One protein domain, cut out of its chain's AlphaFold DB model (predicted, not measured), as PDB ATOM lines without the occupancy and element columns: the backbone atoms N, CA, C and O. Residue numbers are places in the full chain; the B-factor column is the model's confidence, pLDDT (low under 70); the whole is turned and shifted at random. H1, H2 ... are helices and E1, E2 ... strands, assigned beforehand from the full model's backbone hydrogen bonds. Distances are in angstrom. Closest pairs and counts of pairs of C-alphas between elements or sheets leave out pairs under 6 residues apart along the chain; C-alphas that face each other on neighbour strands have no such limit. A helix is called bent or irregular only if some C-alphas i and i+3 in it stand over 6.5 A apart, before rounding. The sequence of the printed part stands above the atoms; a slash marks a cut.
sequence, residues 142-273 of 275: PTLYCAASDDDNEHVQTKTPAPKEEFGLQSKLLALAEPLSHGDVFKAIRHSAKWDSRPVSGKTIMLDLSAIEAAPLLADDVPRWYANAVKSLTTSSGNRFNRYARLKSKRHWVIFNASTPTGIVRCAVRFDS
ATOM      1  N   PRO A 142    -107.405 -43.110 -14.358       82.38
ATOM      2  CA  PRO A 142    -106.435 -42.688 -15.359       82.38
ATOM      3  C   PRO A 142    -105.261 -41.970 -14.690       82.38
ATOM      4  O   PRO A 142    -105.464 -41.078 -13.863       82.38
ATOM      5  N   THR A 143    -104.038 -42.294 -15.108       86.88
ATOM      6  CA  THR A 143    -102.838 -41.562 -14.697       86.88
ATOM      7  C   THR A 143    -102.928 -40.104 -15.150       86.88
ATOM      8  O   THR A 143    -103.075 -39.818 -16.343       86.88
ATOM      9  N   LEU A 144    -102.829 -39.178 -14.197       90.25
ATOM     10  CA  LEU A 144    -102.691 -37.749 -14.459       90.25
ATOM     11  C   LEU A 144    -101.205 -37.410 -14.573       90.25
ATOM     12  O   LEU A 144    -100.479 -37.480 -13.585       90.25
ATOM     13  N   TYR A 145    -100.760 -36.995 -15.753       89.38
ATOM     14  CA  TYR A 145     -99.402 -36.480 -15.913       89.38
ATOM     15  C   TYR A 145     -99.415 -34.981 -15.639       89.38
ATOM     16  O   TYR A 145    -100.147 -34.228 -16.282       89.38
ATOM     17  N   CYS A 146     -98.615 -34.555 -14.670       87.00
ATOM     18  CA  CYS A 146     -98.540 -33.166 -14.244       87.00
ATOM     19  C   CYS A 146     -97.216 -32.549 -14.700       87.00
ATOM     20  O   CYS A 146     -96.152 -33.090 -14.401       87.00
ATOM     21  N   ALA A 147     -97.286 -31.416 -15.397       81.81
ATOM     22  CA  ALA A 147     -96.134 -30.575 -15.693       81.81
ATOM     23  C   ALA A 147     -96.413 -29.156 -15.176       81.81
ATOM     24  O   ALA A 147     -97.089 -28.350 -15.818       81.81
ATOM     25  N   ALA A 148     -95.909 -28.881 -13.979       75.56
ATOM     26  CA  ALA A 148     -96.012 -27.598 -13.300       75.56
ATOM     27  C   ALA A 148     -94.719 -27.352 -12.511       75.56
ATOM     28  O   ALA A 148     -94.104 -28.311 -12.030       75.56
ATOM     29  N   SER A 149     -94.302 -26.088 -12.425       67.62
ATOM     30  CA  SER A 149     -93.248 -25.668 -11.502       67.62
ATOM     31  C   SER A 149     -93.844 -25.403 -10.116       67.62
ATOM     32  O   SER A 149     -95.057 -25.222  -9.985       67.62
ATOM     33  N   ASP A 150     -92.998 -25.374  -9.089       62.94
ATOM     34  CA  ASP A 150     -93.442 -25.143  -7.709       62.94
ATOM     35  C   ASP A 150     -93.998 -23.712  -7.509       62.94
ATOM     36  O   ASP A 150     -94.831 -23.481  -6.626       62.94
ATOM     37  N   ASP A 151     -93.639 -22.773  -8.394       61.28
ATOM     38  CA  ASP A 151     -94.099 -21.379  -8.377       61.28
ATOM     39  C   ASP A 151     -95.448 -21.172  -9.101       61.28
ATOM     40  O   ASP A 151     -96.161 -20.203  -8.832       61.28
ATOM     41  N   ASP A 152     -95.866 -22.105  -9.967       64.00
ATOM     42  CA  ASP A 152     -97.029 -21.925 -10.855       64.00
ATOM     43  C   ASP A 152     -98.342 -22.538 -10.331       64.00
ATOM     44  O   ASP A 152     -99.317 -22.736 -11.068       64.00
ATOM     45  N   ASN A 153     -98.391 -22.824  -9.033       64.88
ATOM     46  CA  ASN A 153     -99.481 -23.539  -8.365       64.88
ATOM     47  C   ASN A 153    -100.885 -22.916  -8.560       64.88
ATOM     48  O   ASN A 153    -101.898 -23.609  -8.426       64.88
ATOM     49  N   GLU A 154    -100.976 -21.615  -8.861       64.69
ATOM     50  CA  GLU A 154    -102.256 -20.901  -9.007       64.69
ATOM     51  C   GLU A 154    -102.902 -21.036 -10.394       64.69
ATOM     52  O   GLU A 154    -104.100 -20.791 -10.537       64.69
ATOM     53  N   HIS A 155    -102.147 -21.474 -11.399       75.62
ATOM     54  CA  HIS A 155    -102.578 -21.442 -12.794       75.62
ATOM     55  C   HIS A 155    -102.520 -22.823 -13.447       75.62
ATOM     56  O   HIS A 155    -102.184 -22.955 -14.618       75.62
ATOM     57  N   VAL A 156    -102.828 -23.885 -12.707       86.62
ATOM     58  CA  VAL A 156    -102.850 -25.242 -13.266       86.62
ATOM     59  C   VAL A 156    -104.210 -25.544 -13.879       86.62
ATOM     60  O   VAL A 156    -105.252 -25.419 -13.237       86.62
ATOM     61  N   GLN A 157    -104.202 -26.011 -15.122       89.12
ATOM     62  CA  GLN A 157    -105.386 -26.504 -15.809       89.12
ATOM     63  C   GLN A 157    -105.215 -27.991 -16.111       89.12
ATOM     64  O   GLN A 157    -104.148 -28.421 -16.530       89.12
ATOM     65  N   THR A 158    -106.276 -28.782 -15.930       91.88
ATOM     66  CA  THR A 158    -106.314 -30.184 -16.374       91.88
ATOM     67  C   THR A 158    -107.135 -30.303 -17.646       91.88
ATOM     68  O   THR A 158    -108.238 -29.758 -17.727       91.88
ATOM     69  N   LYS A 159    -106.642 -31.053 -18.632       92.44
ATOM     70  CA  LYS A 159    -107.338 -31.315 -19.895       92.44
ATOM     71  C   LYS A 159    -107.425 -32.806 -20.203       92.44
ATOM     72  O   LYS A 159    -106.460 -33.548 -20.017       92.44
ATOM     73  N   THR A 160    -108.572 -33.244 -20.722       92.94
ATOM     74  CA  THR A 160    -108.779 -34.639 -21.158       92.94
ATOM     75  C   THR A 160    -107.879 -34.983 -22.344       92.94
ATOM     76  O   THR A 160    -107.412 -34.054 -23.009       92.94
ATOM     77  N   PRO A 161    -107.641 -36.275 -22.641       92.62
ATOM     78  CA  PRO A 161    -107.027 -36.690 -23.901       92.62
ATOM     79  C   PRO A 161    -107.663 -36.010 -25.120       92.62
ATOM     80  O   PRO A 161    -108.852 -35.666 -25.105       92.62
ATOM     81  N   ALA A 162    -106.867 -35.806 -26.167       89.12
ATOM     82  CA  ALA A 162    -107.367 -35.335 -27.448       89.12
ATOM     83  C   ALA A 162    -108.270 -36.411 -28.096       89.12
ATOM     84  O   ALA A 162    -107.993 -37.606 -27.963       89.12
ATOM     85  N   PRO A 163    -109.366 -36.023 -28.776       85.06
ATOM     86  CA  PRO A 163    -110.276 -36.990 -29.386       85.06
ATOM     87  C   PRO A 163    -109.569 -37.874 -30.421       85.06
ATOM     88  O   PRO A 163    -108.836 -37.355 -31.257       85.06
ATOM     89  N   LYS A 164    -109.870 -39.181 -30.418       85.94
ATOM     90  CA  LYS A 164    -109.357 -40.187 -31.376       85.94
ATOM     91  C   LYS A 164    -107.840 -40.428 -31.337       85.94
ATOM     92  O   LYS A 164    -107.293 -40.994 -32.275       85.94
ATOM     93  N   GLU A 165    -107.164 -40.014 -30.272       86.56
ATOM     94  CA  GLU A 165    -105.740 -40.281 -30.085       86.56
ATOM     95  C   GLU A 165    -105.535 -41.454 -29.124       86.56
ATOM     96  O   GLU A 165    -106.045 -41.439 -28.004       86.56
ATOM     97  N   GLU A 166    -104.750 -42.448 -29.536       86.06
ATOM     98  CA  GLU A 166    -104.517 -43.672 -28.755       86.06
ATOM     99  C   GLU A 166    -103.131 -43.688 -28.087       86.06
ATOM    100  O   GLU A 166    -102.963 -44.193 -26.973       86.06
ATOM    101  N   PHE A 167    -102.141 -43.030 -28.693       87.56
ATOM    102  CA  PHE A 167    -100.740 -43.061 -28.256       87.56
ATOM    103  C   PHE A 167    -100.176 -41.653 -28.000       87.56
ATOM    104  O   PHE A 167    -100.755 -40.655 -28.420       87.56
ATOM    105  N   GLY A 168     -99.030 -41.578 -27.314       89.19
ATOM    106  CA  GLY A 168     -98.326 -40.321 -27.024       89.19
ATOM    107  C   GLY A 168     -98.958 -39.465 -25.915       89.19
ATOM    108  O   GLY A 168     -99.922 -39.863 -25.267       89.19
ATOM    109  N   LEU A 169     -98.398 -38.275 -25.666       87.38
ATOM    110  CA  LEU A 169     -98.876 -37.346 -24.622       87.38
ATOM    111  C   LEU A 169    -100.299 -36.834 -24.884       87.38
ATOM    112  O   LEU A 169    -101.036 -36.498 -23.952       87.38
ATOM    113  N   GLN A 170    -100.698 -36.771 -26.150       89.88
ATOM    114  CA  GLN A 170    -102.023 -36.337 -26.558       89.88
ATOM    115  C   GLN A 170    -103.127 -37.334 -26.161       89.88
ATOM    116  O   GLN A 170    -104.260 -36.901 -25.950       89.88
ATOM    117  N   SER A 171    -102.809 -38.624 -25.976       89.50
ATOM    118  CA  SER A 171    -103.765 -39.638 -25.498       89.50
ATOM    119  C   SER A 171    -103.858 -39.737 -23.970       89.50
ATOM    120  O   SER A 171    -104.673 -40.488 -23.436       89.50
ATOM    121  N   LYS A 172    -103.047 -38.970 -23.229       91.56
ATOM    122  CA  LYS A 172    -102.993 -39.009 -21.757       91.56
ATOM    123  C   LYS A 172    -103.773 -37.872 -21.125       91.56
ATOM    124  O   LYS A 172    -103.893 -36.809 -21.718       91.56
ATOM    125  N   LEU A 173    -104.269 -38.053 -19.904       92.75
ATOM    126  CA  LEU A 173    -104.825 -36.969 -19.092       92.75
ATOM    127  C   LEU A 173    -103.677 -36.093 -18.564       92.75
ATOM    128  O   LEU A 173    -102.752 -36.617 -17.948       92.75
ATOM    129  N   LEU A 174    -103.727 -34.778 -18.806       91.81
ATOM    130  CA  LEU A 174    -102.626 -33.866 -18.468       91.81
ATOM    131  C   LEU A 174    -103.091 -32.710 -17.584       91.81
ATOM    132  O   LEU A 174    -104.130 -32.111 -17.869       91.81
ATOM    133  N   ALA A 175    -102.278 -32.354 -16.593       90.44
ATOM    134  CA  ALA A 175    -102.331 -31.087 -15.875       90.44
ATOM    135  C   ALA A 175    -101.102 -30.247 -16.243       90.44
ATOM    136  O   ALA A 175     -99.978 -30.707 -16.059       90.44
ATOM    137  N   LEU A 176    -101.312 -29.042 -16.771       85.88
ATOM    138  CA  LEU A 176    -100.241 -28.102 -17.108       85.88
ATOM    139  C   LEU A 176    -100.492 -26.762 -16.425       85.88
ATOM    140  O   LEU A 176    -101.628 -26.278 -16.418       85.88
ATOM    141  N   ALA A 177     -99.439 -26.159 -15.885       80.19
ATOM    142  CA  ALA A 177     -99.492 -24.773 -15.441       80.19
ATOM    143  C   ALA A 177     -99.506 -23.795 -16.636       80.19
ATOM    144  O   ALA A 177     -98.858 -24.041 -17.650       80.19
ATOM    145  N   GLU A 178    -100.269 -22.702 -16.562       65.81
ATOM    146  CA  GLU A 178    -100.364 -21.683 -17.619       65.81
ATOM    147  C   GLU A 178     -99.130 -20.761 -17.749       65.81
ATOM    148  O   GLU A 178     -98.788 -20.457 -18.894       65.81
ATOM    149  N   PRO A 179     -98.409 -20.341 -16.682       57.44
ATOM    150  CA  PRO A 179     -97.268 -19.430 -16.776       57.44
ATOM    151  C   PRO A 179     -95.976 -20.174 -17.144       57.44
ATOM    152  O   PRO A 179     -94.908 -19.933 -16.602       57.44
ATOM    153  N   LEU A 180     -96.022 -21.068 -18.130       55.16
ATOM    154  CA  LEU A 180     -94.823 -21.731 -18.658       55.16
ATOM    155  C   LEU A 180     -94.071 -20.810 -19.639       55.16
ATOM    156  O   LEU A 180     -93.763 -21.197 -20.768       55.16
ATOM    157  N   SER A 181     -93.808 -19.561 -19.242       46.22
ATOM    158  CA  SER A 181     -93.352 -18.504 -20.147       46.22
ATOM    159  C   SER A 181     -91.885 -18.596 -20.588       46.22
ATOM    160  O   SER A 181     -91.536 -17.884 -21.527       46.22
ATOM    161  N   HIS A 182     -91.024 -19.471 -20.036       52.88
ATOM    162  CA  HIS A 182     -89.575 -19.379 -20.331       52.88
ATOM    163  C   HIS A 182     -88.781 -20.680 -20.585       52.88
ATOM    164  O   HIS A 182     -87.577 -20.591 -20.806       52.88
ATOM    165  N   GLY A 183     -89.395 -21.871 -20.637       63.31
ATOM    166  CA  GLY A 183     -88.663 -23.130 -20.891       63.31
ATOM    167  C   GLY A 183     -89.028 -23.822 -22.209       63.31
ATOM    168  O   GLY A 183     -90.190 -24.172 -22.419       63.31
ATOM    169  N   ASP A 184     -88.049 -24.100 -23.077       69.75
ATOM    170  CA  ASP A 184     -88.271 -24.772 -24.374       69.75
ATOM    171  C   ASP A 184     -88.880 -26.180 -24.239       69.75
ATOM    172  O   ASP A 184     -89.699 -26.596 -25.062       69.75
ATOM    173  N   VAL A 185     -88.574 -26.879 -23.142       72.06
ATOM    174  CA  VAL A 185     -89.138 -28.199 -22.816       72.06
ATOM    175  C   VAL A 185     -90.664 -28.142 -22.687       72.06
ATOM    176  O   VAL A 185     -91.375 -29.000 -23.207       72.06
ATOM    177  N   PHE A 186     -91.202 -27.101 -22.052       74.19
ATOM    178  CA  PHE A 186     -92.642 -26.983 -21.828       74.19
ATOM    179  C   PHE A 186     -93.407 -26.583 -23.091       74.19
ATOM    180  O   PHE A 186     -94.534 -27.043 -23.296       74.19
ATOM    181  N   LYS A 187     -92.779 -25.816 -23.992       77.62
ATOM    182  CA  LYS A 187     -93.317 -25.581 -25.341       77.62
ATOM    183  C   LYS A 187     -93.409 -26.891 -26.127       77.62
ATOM    184  O   LYS A 187     -94.447 -27.161 -26.731       77.62
ATOM    185  N   ALA A 188     -92.369 -27.726 -26.066       81.75
ATOM    186  CA  ALA A 188     -92.360 -29.037 -26.714       81.75
ATOM    187  C   ALA A 188     -93.453 -29.964 -26.155       81.75
ATOM    188  O   ALA A 188     -94.165 -30.607 -26.932       81.75
ATOM    189  N   ILE A 189     -93.649 -29.983 -24.830       82.50
ATOM    190  CA  ILE A 189     -94.738 -30.732 -24.183       82.50
ATOM    191  C   ILE A 189     -96.097 -30.213 -24.659       82.50
ATOM    192  O   ILE A 189     -96.928 -31.012 -25.087       82.50
ATOM    193  N   ARG A 190     -96.326 -28.890 -24.644       85.00
ATOM    194  CA  ARG A 190     -97.597 -28.282 -25.078       85.00
ATOM    195  C   ARG A 190     -97.944 -28.664 -26.518       85.00
ATOM    196  O   ARG A 190     -99.085 -29.048 -26.791       85.00
ATOM    197  N   HIS A 191     -96.960 -28.571 -27.413       85.94
ATOM    198  CA  HIS A 191     -97.103 -28.928 -28.821       85.94
ATOM    199  C   HIS A 191     -97.401 -30.422 -28.993       85.94
ATOM    200  O   HIS A 191     -98.428 -30.780 -29.569       85.94
ATOM    201  N   SER A 192     -96.567 -31.292 -28.414       86.38
ATOM    202  CA  SER A 192     -96.721 -32.754 -28.508       86.38
ATOM    203  C   SER A 192     -98.047 -33.235 -27.920       86.38
ATOM    204  O   SER A 192     -98.673 -34.154 -28.436       86.38
ATOM    205  N   ALA A 193     -98.516 -32.583 -26.856       87.12
ATOM    206  CA  ALA A 193     -99.780 -32.895 -26.211       87.12
ATOM    207  C   ALA A 193    -101.018 -32.397 -26.971       87.12
ATOM    208  O   ALA A 193    -102.127 -32.692 -26.516       87.12
ATOM    209  N   LYS A 194    -100.863 -31.611 -28.051       89.31
ATOM    210  CA  LYS A 194    -101.948 -30.870 -28.723       89.31
ATOM    211  C   LYS A 194    -102.801 -30.070 -27.728       89.31
ATOM    212  O   LYS A 194    -104.029 -30.117 -27.751       89.31
ATOM    213  N   TRP A 195    -102.150 -29.374 -26.792       88.12
ATOM    214  CA  TRP A 195    -102.812 -28.775 -25.628       88.12
ATOM    215  C   TRP A 195    -103.989 -27.856 -25.976       88.12
ATOM    216  O   TRP A 195    -105.033 -27.906 -25.324       88.12
ATOM    217  N   ASP A 196    -103.829 -27.018 -26.997       87.12
ATOM    218  CA  ASP A 196    -104.808 -25.992 -27.366       87.12
ATOM    219  C   ASP A 196    -106.127 -26.580 -27.878       87.12
ATOM    220  O   ASP A 196    -107.189 -26.034 -27.592       87.12
ATOM    221  N   SER A 197    -106.092 -27.747 -28.527       85.88
ATOM    222  CA  SER A 197    -107.294 -28.423 -29.035       85.88
ATOM    223  C   SER A 197    -108.013 -29.283 -27.993       85.88
ATOM    224  O   SER A 197    -109.030 -29.905 -28.299       85.88
ATOM    225  N   ARG A 198    -107.477 -29.395 -26.772       90.00
ATOM    226  CA  ARG A 198    -107.996 -30.325 -25.765       90.00
ATOM    227  C   ARG A 198    -109.101 -29.702 -24.901       90.00
ATOM    228  O   ARG A 198    -108.962 -28.548 -24.479       90.00
ATOM    229  N   PRO A 199    -110.161 -30.463 -24.570       91.50
ATOM    230  CA  PRO A 199    -111.186 -30.019 -23.631       91.50
ATOM    231  C   PRO A 199    -110.648 -29.873 -22.205       91.50
ATOM    232  O   PRO A 199    -109.886 -30.711 -21.718       91.50
ATOM    233  N   VAL A 200    -111.107 -28.837 -21.503       91.88
ATOM    234  CA  VAL A 200    -110.846 -28.656 -20.068       91.88
ATOM    235  C   VAL A 200    -111.588 -29.724 -19.262       91.88
ATOM    236  O   VAL A 200    -112.786 -29.935 -19.441       91.88
ATOM    237  N   SER A 201    -110.885 -30.382 -18.342       91.69
ATOM    238  CA  SER A 201    -111.410 -31.453 -17.494       91.69
ATOM    239  C   SER A 201    -111.730 -30.962 -16.078       91.69
ATOM    240  O   SER A 201    -111.219 -31.506 -15.097       91.69
ATOM    241  N   GLY A 202    -112.623 -29.983 -15.962       91.19
ATOM    242  CA  GLY A 202    -113.025 -29.418 -14.672       91.19
ATOM    243  C   GLY A 202    -112.059 -28.357 -14.148       91.19
ATOM    244  O   GLY A 202    -111.270 -27.787 -14.901       91.19
ATOM    245  N   LYS A 203    -112.159 -28.056 -12.853       91.62
ATOM    246  CA  LYS A 203    -111.258 -27.129 -12.163       91.62
ATOM    247  C   LYS A 203    -110.090 -27.905 -11.564       91.62
ATOM    248  O   LYS A 203    -110.230 -29.087 -11.253       91.62
ATOM    249  N   THR A 204    -108.944 -27.254 -11.433       91.31
ATOM    250  CA  THR A 204    -107.739 -27.855 -10.864       91.31
ATOM    251  C   THR A 204    -107.098 -26.876  -9.905       91.31
ATOM    252  O   THR A 204    -107.107 -25.673 -10.155       91.31
ATOM    253  N   ILE A 205    -106.574 -27.400  -8.806       91.62
ATOM    254  CA  ILE A 205    -105.717 -26.668  -7.885       91.62
ATOM    255  C   ILE A 205    -104.523 -27.535  -7.524       91.62
ATOM    256  O   ILE A 205    -104.658 -28.753  -7.379       91.62
ATOM    257  N   MET A 206    -103.376 -26.888  -7.370       91.62
ATOM    258  CA  MET A 206    -102.161 -27.488  -6.852       91.62
ATOM    259  C   MET A 206    -101.884 -26.916  -5.461       91.62
ATOM    260  O   MET A 206    -102.022 -25.711  -5.232       91.62
ATOM    261  N   LEU A 207    -101.604 -27.798  -4.508       92.56
ATOM    262  CA  LEU A 207    -101.525 -27.488  -3.088       92.56
ATOM    263  C   LEU A 207    -100.276 -28.118  -2.482       92.56
ATOM    264  O   LEU A 207    -100.049 -29.314  -2.631       92.56
ATOM    265  N   ASP A 208     -99.523 -27.330  -1.730       92.94
ATOM    266  CA  ASP A 208     -98.309 -27.787  -1.067       92.94
ATOM    267  C   ASP A 208     -98.624 -28.195   0.371       92.94
ATOM    268  O   ASP A 208     -99.206 -27.421   1.150       92.94
ATOM    269  N   LEU A 209     -98.220 -29.415   0.713       94.94
ATOM    270  CA  LEU A 209     -98.287 -29.969   2.057       94.94
ATOM    271  C   LEU A 209     -97.026 -29.589   2.835       94.94
ATOM    272  O   LEU A 209     -95.920 -29.647   2.301       94.94
ATOM    273  N   SER A 210     -97.183 -29.226   4.107       93.88
ATOM    274  CA  SER A 210     -96.043 -29.034   5.014       93.88
ATOM    275  C   SER A 210     -95.390 -30.367   5.380       93.88
ATOM    276  O   SER A 210     -94.175 -30.439   5.541       93.88
ATOM    277  N   ALA A 211     -96.199 -31.422   5.474       92.38
ATOM    278  CA  ALA A 211     -95.773 -32.804   5.615       92.38
ATOM    279  C   ALA A 211     -96.803 -33.730   4.957       92.38
ATOM    280  O   ALA A 211     -98.010 -33.480   5.029       92.38
ATOM    281  N   ILE A 212     -96.331 -34.807   4.334       94.44
ATOM    282  CA  ILE A 212     -97.193 -35.839   3.758       94.44
ATOM    283  C   ILE A 212     -97.300 -37.029   4.706       94.44
ATOM    284  O   ILE A 212     -96.312 -37.456   5.297       94.44
ATOM    285  N   GLU A 213     -98.512 -37.551   4.860       94.56
ATOM    286  CA  GLU A 213     -98.737 -38.839   5.514       94.56
ATOM    287  C   GLU A 213     -98.487 -39.978   4.524       94.56
ATOM    288  O   GLU A 213     -98.632 -39.799   3.315       94.56
ATOM    289  N   ALA A 214     -98.180 -41.171   5.036       95.38
ATOM    290  CA  ALA A 214     -98.067 -42.376   4.219       95.38
ATOM    291  C   ALA A 214     -99.287 -42.540   3.298       95.38
ATOM    292  O   ALA A 214    -100.410 -42.185   3.675       95.38
ATOM    293  N   ALA A 215     -99.071 -43.088   2.102       95.25
ATOM    294  CA  ALA A 215    -100.175 -43.413   1.207       95.25
ATOM    295  C   ALA A 215    -101.179 -44.336   1.933       95.25
ATOM    296  O   ALA A 215    -100.765 -45.171   2.743       95.25
ATOM    297  N   PRO A 216    -102.493 -44.195   1.696       94.69
ATOM    298  CA  PRO A 216    -103.471 -45.083   2.306       94.69
ATOM    299  C   PRO A 216    -103.245 -46.537   1.861       94.69
ATOM    300  O   PRO A 216    -102.728 -46.793   0.779       94.69
ATOM    301  N   LEU A 217    -103.659 -47.504   2.681       91.44
ATOM    302  CA  LEU A 217    -103.516 -48.925   2.340       91.44
ATOM    303  C   LEU A 217    -104.473 -49.360   1.225       91.44
ATOM    304  O   LEU A 217    -104.120 -50.166   0.364       91.44
ATOM    305  N   LEU A 218    -105.704 -48.846   1.262       89.94
ATOM    306  CA  LEU A 218    -106.772 -49.176   0.324       89.94
ATOM    307  C   LEU A 218    -107.447 -47.913  -0.208       89.94
ATOM    308  O   LEU A 218    -107.385 -46.843   0.395       89.94
ATOM    309  N   ALA A 219    -108.167 -48.068  -1.318       89.81
ATOM    310  CA  ALA A 219    -108.954 -46.993  -1.914       89.81
ATOM    311  C   ALA A 219    -109.997 -46.408  -0.948       89.81
ATOM    312  O   ALA A 219    -110.181 -45.193  -0.907       89.81
ATOM    313  N   ASP A 220    -110.614 -47.249  -0.117       90.50
ATOM    314  CA  ASP A 220    -111.617 -46.823   0.867       90.50
ATOM    315  C   ASP A 220    -111.032 -45.928   1.972       90.50
ATOM    316  O   ASP A 220    -111.759 -45.168   2.610       90.50
ATOM    317  N   ASP A 221    -109.709 -45.962   2.168       92.19
ATOM    318  CA  ASP A 221    -109.006 -45.124   3.140       92.19
ATOM    319  C   ASP A 221    -108.647 -43.731   2.560       92.19
ATOM    320  O   ASP A 221    -108.281 -42.817   3.309       92.19
ATOM    321  N   VAL A 222    -108.796 -43.516   1.242       94.31
ATOM    322  CA  VAL A 222    -108.463 -42.249   0.555       94.31
ATOM    323  C   VAL A 222    -109.245 -41.041   1.090       94.31
ATOM    324  O   VAL A 222    -108.619 -39.998   1.284       94.31
ATOM    325  N   PRO A 223    -110.562 -41.105   1.384       95.00
ATOM    326  CA  PRO A 223    -111.285 -39.961   1.943       95.00
ATOM    327  C   PRO A 223    -110.718 -39.485   3.286       95.00
ATOM    328  O   PRO A 223    -110.595 -38.279   3.518       95.00
ATOM    329  N   ARG A 224    -110.327 -40.424   4.159       95.88
ATOM    330  CA  ARG A 224    -109.686 -40.110   5.443       95.88
ATOM    331  C   ARG A 224    -108.307 -39.495   5.220       95.88
ATOM    332  O   ARG A 224    -108.013 -38.462   5.819       95.88
ATOM    333  N   TRP A 225    -107.498 -40.094   4.346       96.75
ATOM    334  CA  TRP A 225    -106.184 -39.561   3.983       96.75
ATOM    335  C   TRP A 225    -106.288 -38.134   3.422       96.75
ATOM    336  O   TRP A 225    -105.586 -37.234   3.875       96.75
ATOM    337  N   TYR A 226    -107.240 -37.880   2.520       96.75
ATOM    338  CA  TYR A 226    -107.491 -36.554   1.952       96.75
ATOM    339  C   TYR A 226    -107.835 -35.522   3.032       96.75
ATOM    340  O   TYR A 226    -107.307 -34.410   3.021       96.75
ATOM    341  N   ALA A 227    -108.696 -35.879   3.991       95.94
ATOM    342  CA  ALA A 227    -109.051 -34.983   5.088       95.94
ATOM    343  C   ALA A 227    -107.834 -34.605   5.951       95.94
ATOM    344  O   ALA A 227    -107.750 -33.470   6.423       95.94
ATOM    345  N   ASN A 228    -106.886 -35.527   6.140       96.31
ATOM    346  CA  ASN A 228    -105.628 -35.248   6.828       96.31
ATOM    347  C   ASN A 228    -104.681 -34.394   5.975       96.31
ATOM    348  O   ASN A 228    -104.137 -33.413   6.477       96.31
ATOM    349  N   ALA A 229    -104.563 -34.681   4.676       96.81
ATOM    350  CA  ALA A 229    -103.778 -33.874   3.746       96.81
ATOM    351  C   ALA A 229    -104.247 -32.407   3.734       96.81
ATOM    352  O   ALA A 229    -103.434 -31.494   3.829       96.81
ATOM    353  N   VAL A 230    -105.563 -32.160   3.732       96.00
ATOM    354  CA  VAL A 230    -106.122 -30.797   3.817       96.00
ATOM    355  C   VAL A 230    -105.738 -30.087   5.125       96.00
ATOM    356  O   VAL A 230    -105.503 -28.880   5.120       96.00
ATOM    357  N   LYS A 231    -105.635 -30.808   6.248       95.00
ATOM    358  CA  LYS A 231    -105.169 -30.235   7.528       95.00
ATOM    359  C   LYS A 231    -103.667 -29.942   7.531       95.00
ATOM    360  O   LYS A 231    -103.236 -29.059   8.262       95.00
ATOM    361  N   SER A 232    -102.898 -30.661   6.715       95.56
ATOM    362  CA  SER A 232    -101.445 -30.514   6.558       95.56
ATOM    363  C   SER A 232    -101.058 -29.515   5.455       95.56
ATOM    364  O   SER A 232     -99.911 -29.452   5.012       95.56
ATOM    365  N   LEU A 233    -102.009 -28.718   4.964       95.81
ATOM    366  CA  LEU A 233    -101.709 -27.672   3.994       95.81
ATOM    367  C   LEU A 233    -100.819 -26.595   4.617       95.81
ATOM    368  O   LEU A 233    -101.057 -26.119   5.727       95.81
ATOM    369  N   THR A 234     -99.838 -26.134   3.845       93.62
ATOM    370  CA  THR A 234     -99.134 -24.879   4.138       93.62
ATOM    371  C   THR A 234    -100.124 -23.711   4.228       93.62
ATOM    372  O   THR A 234    -101.175 -23.724   3.583       93.62
ATOM    373  N   THR A 235     -99.797 -22.656   4.981       91.69
ATOM    374  CA  THR A 235    -100.683 -21.486   5.151       91.69
ATOM    375  C   THR A 235    -101.122 -20.877   3.814       91.69
ATOM    376  O   THR A 235    -102.296 -20.545   3.628       91.69
ATOM    377  N   SER A 236    -100.200 -20.762   2.852       90.75
ATOM    378  CA  SER A 236    -100.494 -20.286   1.495       90.75
ATOM    379  C   SER A 236    -101.491 -21.208   0.785       90.75
ATOM    380  O   SER A 236    -102.511 -20.741   0.272       90.75
ATOM    381  N   SER A 237    -101.256 -22.520   0.818       92.56
ATOM    382  CA  SER A 237    -102.125 -23.520   0.197       92.56
ATOM    383  C   SER A 237    -103.500 -23.610   0.856       92.56
ATOM    384  O   SER A 237    -104.494 -23.705   0.143       92.56
ATOM    385  N   GLY A 238    -103.596 -23.482   2.181       93.06
ATOM    386  CA  GLY A 238    -104.873 -23.435   2.900       93.06
ATOM    387  C   GLY A 238    -105.743 -22.252   2.463       93.06
ATOM    388  O   GLY A 238    -106.933 -22.409   2.178       93.06
ATOM    389  N   ASN A 239    -105.139 -21.071   2.299       91.12
ATOM    390  CA  ASN A 239    -105.838 -19.895   1.778       91.12
ATOM    391  C   ASN A 239    -106.326 -20.105   0.334       91.12
ATOM    392  O   ASN A 239    -107.469 -19.761   0.015       91.12
ATOM    393  N   ARG A 240    -105.494 -20.702  -0.534       89.75
ATOM    394  CA  ARG A 240    -105.881 -21.042  -1.916       89.75
ATOM    395  C   ARG A 240    -107.020 -22.062  -1.946       89.75
ATOM    396  O   ARG A 240    -108.003 -21.853  -2.658       89.75
ATOM    397  N   PHE A 241    -106.931 -23.113  -1.134       92.56
ATOM    398  CA  PHE A 241    -107.949 -24.155  -1.024       92.56
ATOM    399  C   PHE A 241    -109.312 -23.583  -0.620       92.56
ATOM    400  O   PHE A 241    -110.310 -23.866  -1.279       92.56
ATOM    401  N   ASN A 242    -109.361 -22.690   0.374       89.88
ATOM    402  CA  ASN A 242    -110.605 -22.048   0.819       89.88
ATOM    403  C   ASN A 242    -111.291 -21.209  -0.271       89.88
ATOM    404  O   ASN A 242    -112.523 -21.142  -0.317       89.88
ATOM    405  N   ARG A 243    -110.516 -20.567  -1.157       88.50
ATOM    406  CA  ARG A 243    -111.058 -19.863  -2.332       88.50
ATOM    407  C   ARG A 243    -111.556 -20.854  -3.381       88.50
ATOM    408  O   ARG A 243    -112.665 -20.710  -3.891       88.50
ATOM    409  N   TYR A 244    -110.755 -21.874  -3.671       87.81
ATOM    410  CA  TYR A 244    -111.035 -22.880  -4.690       87.81
ATOM    411  C   TYR A 244    -112.251 -23.755  -4.372       87.81
ATOM    412  O   TYR A 244    -113.069 -24.005  -5.255       87.81
ATOM    413  N   ALA A 245    -112.422 -24.160  -3.112       84.94
ATOM    414  CA  ALA A 245    -113.529 -25.003  -2.659       84.94
ATOM    415  C   ALA A 245    -114.916 -24.375  -2.909       84.94
ATOM    416  O   ALA A 245    -115.921 -25.078  -2.940       84.94
ATOM    417  N   ARG A 246    -114.981 -23.054  -3.126       86.00
ATOM    418  CA  ARG A 246    -116.219 -22.320  -3.437       86.00
ATOM    419  C   ARG A 246    -116.559 -22.311  -4.931       86.00
ATOM    420  O   ARG A 246    -117.653 -21.888  -5.305       86.00
ATOM    421  N   LEU A 247    -115.638 -22.734  -5.799       86.12
ATOM    422  CA  LEU A 247    -115.843 -22.727  -7.245       86.12
ATOM    423  C   LEU A 247    -116.806 -23.840  -7.657       86.12
ATOM    424  O   LEU A 247    -116.555 -25.022  -7.419       86.12
ATOM    425  N   LYS A 248    -117.882 -23.472  -8.355       87.62
ATOM    426  CA  LYS A 248    -118.816 -24.439  -8.940       87.62
ATOM    427  C   LYS A 248    -118.177 -25.119 -10.150       87.62
ATOM    428  O   LYS A 248    -117.795 -24.458 -11.114       87.62
ATOM    429  N   SER A 249    -118.086 -26.443 -10.111       89.69
ATOM    430  CA  SER A 249    -117.648 -27.281 -11.227       89.69
ATOM    431  C   SER A 249    -118.243 -28.677 -11.075       89.69
ATOM    432  O   SER A 249    -118.468 -29.128  -9.957       89.69
ATOM    433  N   LYS A 250    -118.472 -29.370 -12.196       89.94
ATOM    434  CA  LYS A 250    -118.872 -30.788 -12.185       89.94
ATOM    435  C   LYS A 250    -117.722 -31.725 -11.810       89.94
ATOM    436  O   LYS A 250    -117.941 -32.891 -11.507       89.94
ATOM    437  N   ARG A 251    -116.492 -31.219 -11.906       92.25
ATOM    438  CA  ARG A 251    -115.265 -31.951 -11.604       92.25
ATOM    439  C   ARG A 251    -114.222 -31.027 -10.999       92.25
ATOM    440  O   ARG A 251    -113.976 -29.944 -11.546       92.25
ATOM    441  N   HIS A 252    -113.566 -31.498  -9.949       92.81
ATOM    442  CA  HIS A 252    -112.418 -30.847  -9.334       92.81
ATOM    443  C   HIS A 252    -111.257 -31.828  -9.251       92.81
ATOM    444  O   HIS A 252    -111.426 -32.982  -8.864       92.81
ATOM    445  N   TRP A 253    -110.074 -31.345  -9.597       93.38
ATOM    446  CA  TRP A 253    -108.806 -32.012  -9.347       93.38
ATOM    447  C   TRP A 253    -108.082 -31.266  -8.241       93.38
ATOM    448  O   TRP A 253    -107.927 -30.046  -8.320       93.38
ATOM    449  N   VAL A 254    -107.656 -31.995  -7.218       94.31
ATOM    450  CA  VAL A 254    -106.793 -31.475  -6.161       94.31
ATOM    451  C   VAL A 254    -105.478 -32.226  -6.262       94.31
ATOM    452  O   VAL A 254    -105.453 -33.436  -6.044       94.31
ATOM    453  N   ILE A 255    -104.421 -31.526  -6.661       94.25
ATOM    454  CA  ILE A 255    -103.070 -32.068  -6.785       94.25
ATOM    455  C   ILE A 255    -102.294 -31.635  -5.546       94.25
ATOM    456  O   ILE A 255    -102.206 -30.442  -5.269       94.25
ATOM    457  N   PHE A 256    -101.744 -32.590  -4.808       94.50
ATOM    458  CA  PHE A 256    -100.885 -32.331  -3.662       94.50
ATOM    459  C   PHE A 256     -99.421 -32.486  -4.052       94.50
ATOM    460  O   PHE A 256     -99.060 -33.479  -4.687       94.50
ATOM    461  N   ASN A 257     -98.600 -31.533  -3.623       92.56
ATOM    462  CA  ASN A 257     -97.145 -31.600  -3.652       92.56
ATOM    463  C   ASN A 257     -96.625 -31.792  -2.237       92.56
ATOM    464  O   ASN A 257     -97.078 -31.111  -1.313       92.56
ATOM    465  N   ALA A 258     -95.639 -32.664  -2.076       92.81
ATOM    466  CA  ALA A 258     -94.928 -32.784  -0.817       92.81
ATOM    467  C   ALA A 258     -93.499 -33.269  -1.015       92.81
ATOM    468  O   ALA A 258     -93.211 -34.023  -1.945       92.81
ATOM    469  N   SER A 259     -92.629 -32.885  -0.090       92.06
ATOM    470  CA  SER A 259     -91.284 -33.439   0.003       92.06
ATOM    471  C   SER A 259     -91.315 -34.831   0.635       92.06
ATOM    472  O   SER A 259     -92.010 -35.069   1.622       92.06
ATOM    473  N   THR A 260     -90.522 -35.737   0.082       93.06
ATOM    474  CA  THR A 260     -90.211 -37.067   0.610       93.06
ATOM    475  C   THR A 260     -88.694 -37.182   0.803       93.06
ATOM    476  O   THR A 260     -87.942 -36.350   0.288       93.06
ATOM    477  N   PRO A 261     -88.192 -38.228   1.485       90.38
ATOM    478  CA  PRO A 261     -86.751 -38.467   1.589       90.38
ATOM    479  C   PRO A 261     -86.020 -38.596   0.241       90.38
ATOM    480  O   PRO A 261     -84.803 -38.457   0.194       90.38
ATOM    481  N   THR A 262     -86.740 -38.895  -0.845       86.81
ATOM    482  CA  THR A 262     -86.181 -39.136  -2.186       86.81
ATOM    483  C   THR A 262     -86.466 -38.021  -3.191       86.81
ATOM    484  O   THR A 262     -86.012 -38.111  -4.329       86.81
ATOM    485  N   GLY A 263     -87.187 -36.965  -2.805       89.88
ATOM    486  CA  GLY A 263     -87.479 -35.835  -3.686       89.88
ATOM    487  C   GLY A 263     -88.853 -35.231  -3.432       89.88
ATOM    488  O   GLY A 263     -89.266 -35.066  -2.290       89.88
ATOM    489  N   ILE A 264     -89.560 -34.876  -4.502       88.75
ATOM    490  CA  ILE A 264     -90.929 -34.358  -4.434       88.75
ATOM    491  C   ILE A 264     -91.872 -35.423  -4.974       88.75
ATOM    492  O   ILE A 264     -91.671 -35.944  -6.073       88.75
ATOM    493  N   VAL A 265     -92.932 -35.708  -4.226       92.06
ATOM    494  CA  VAL A 265     -94.039 -36.534  -4.688       92.06
ATOM    495  C   VAL A 265     -95.236 -35.671  -5.048       92.06
ATOM    496  O   VAL A 265     -95.526 -34.663  -4.399       92.06
ATOM    497  N   ARG A 266     -95.940 -36.091  -6.102       91.44
ATOM    498  CA  ARG A 266     -97.207 -35.498  -6.518       91.44
ATOM    499  C   ARG A 266     -98.272 -36.570  -6.598       91.44
ATOM    500  O   ARG A 266     -98.074 -37.600  -7.239       91.44
ATOM    501  N   CYS A 267     -99.415 -36.305  -5.987       93.75
ATOM    502  CA  CYS A 267    -100.593 -37.158  -6.092       93.75
ATOM    503  C   CYS A 267    -101.837 -36.310  -6.307       93.75
ATOM    504  O   CYS A 267    -101.845 -35.113  -6.026       93.75
ATOM    505  N   ALA A 268    -102.885 -36.915  -6.857       94.06
ATOM    506  CA  ALA A 268    -104.096 -36.194  -7.201       94.06
ATOM    507  C   ALA A 268    -105.336 -36.947  -6.741       94.06
ATOM    508  O   ALA A 268    -105.442 -38.160  -6.918       94.06
ATOM    509  N   VAL A 269    -106.298 -36.195  -6.215       94.25
ATOM    510  CA  VAL A 269    -107.640 -36.679  -5.902       94.25
ATOM    511  C   VAL A 269    -108.628 -36.003  -6.844       94.25
ATOM    512  O   VAL A 269    -108.610 -34.778  -7.024       94.25
ATOM    513  N   ARG A 270    -109.486 -36.812  -7.472       92.75
ATOM    514  CA  ARG A 270    -110.546 -36.350  -8.370       92.75
ATOM    515  C   ARG A 270    -111.888 -36.410  -7.658       92.75
ATOM    516  O   ARG A 270    -112.287 -37.467  -7.183       92.75
ATOM    517  N   PHE A 271    -112.607 -35.298  -7.675       91.56
ATOM    518  CA  PHE A 271    -113.987 -35.212  -7.219       91.56
ATOM    519  C   PHE A 271    -114.888 -35.011  -8.430       91.56
ATOM    520  O   PHE A 271    -114.676 -34.086  -9.217       91.56
ATOM    521  N   ASP A 272    -115.890 -35.867  -8.578       89.62
ATOM    522  CA  ASP A 272    -116.951 -35.727  -9.569       89.62
ATOM    523  C   ASP A 272    -118.253 -35.402  -8.824       89.62
ATOM    524  O   ASP A 272    -118.610 -36.080  -7.861       89.62
ATOM    525  N   SER A 273    -118.973 -34.361  -9.245       83.38
ATOM    526  CA  SER A 273    -120.313 -34.103  -8.717       83.38
ATOM    527  C   SER A 273    -121.241 -35.235  -9.155       83.38
ATOM    528  O   SER A 273    -121.315 -35.525 -10.356       83.38
TER     529      SER A 273
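Overview. This is residues 142 to 273 of the 275 residues of an uncharacterized protein of Granulosicoccus antarcticus IMCC3135 (UniProt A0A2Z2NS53). Two three-stranded sheets lie face to face with their strands crossed at 58 degrees; the short-stranded sheet E1 E3 E2 covers one face of the longer-stranded sheet E4 E5 E6, and H2 and H3 cover the other. H1 only grazes the first sheet. The printed part has 132 residues with six named strands and three named helices, in the order E1 E2 E3 H1 E4 H2 H3 E5 E6; both sheets are mixed, and so is the class. It is compact, with a radius of gyration of the C-alphas of 15.1 A, and spans 38 by 32 by 31 A.

Arrangement. E1, residues 144 to 147, is parallel to E3, residues 173 to 177, with N 147 and O 175 2.9 A apart. E2, residues 156 to 159, and E3 form an antiparallel hairpin, with N 159 and O 174 2.8 A apart. H1 is residues 184 to 192. E4, residues 203 to 208, comes closest to E2 at the C-alphas of Thr 204 and Gln 157, 5.6 A; the sheets form a sandwich. E4 is parallel to E5, residues 251 to 260, with N 207 and O 255 2.8 A apart. E5 and E6, residues 263 to 272, form an antiparallel hairpin, with N 256 and O 267 2.8 A apart. H2, residues 219 to 231, and H3, residues 235 to 244, are on the same face, making two layers; E4, H2 H3, E5 is a strand-helix-strand unit with a right-handed crossover. H3 runs along E4, at 8 degrees on the local plane. H2 is only just irregular, C-alphas 220 and 223 being 7.0 A apart, with 7 of 9 O i to N i+4 pairs within hydrogen-bond range; H1 and H3 have every pair.

Along the chain. E1 begins at C-alpha 144 (-102.691, -37.749, -14.459). H2 is 19.6 A long, E5 28.3 A and E6 30.1 A, ending at C-alpha 272 (-116.951, -35.727, -9.569).

Size, cuts and confidence. The farthest C-alphas, Lys 164 and Thr 235, are 41.9 A apart. The printed part has no cut; E2 to E3 is a long link. Residues 149 to 154 and 178 to 184 have pLDDT under 70.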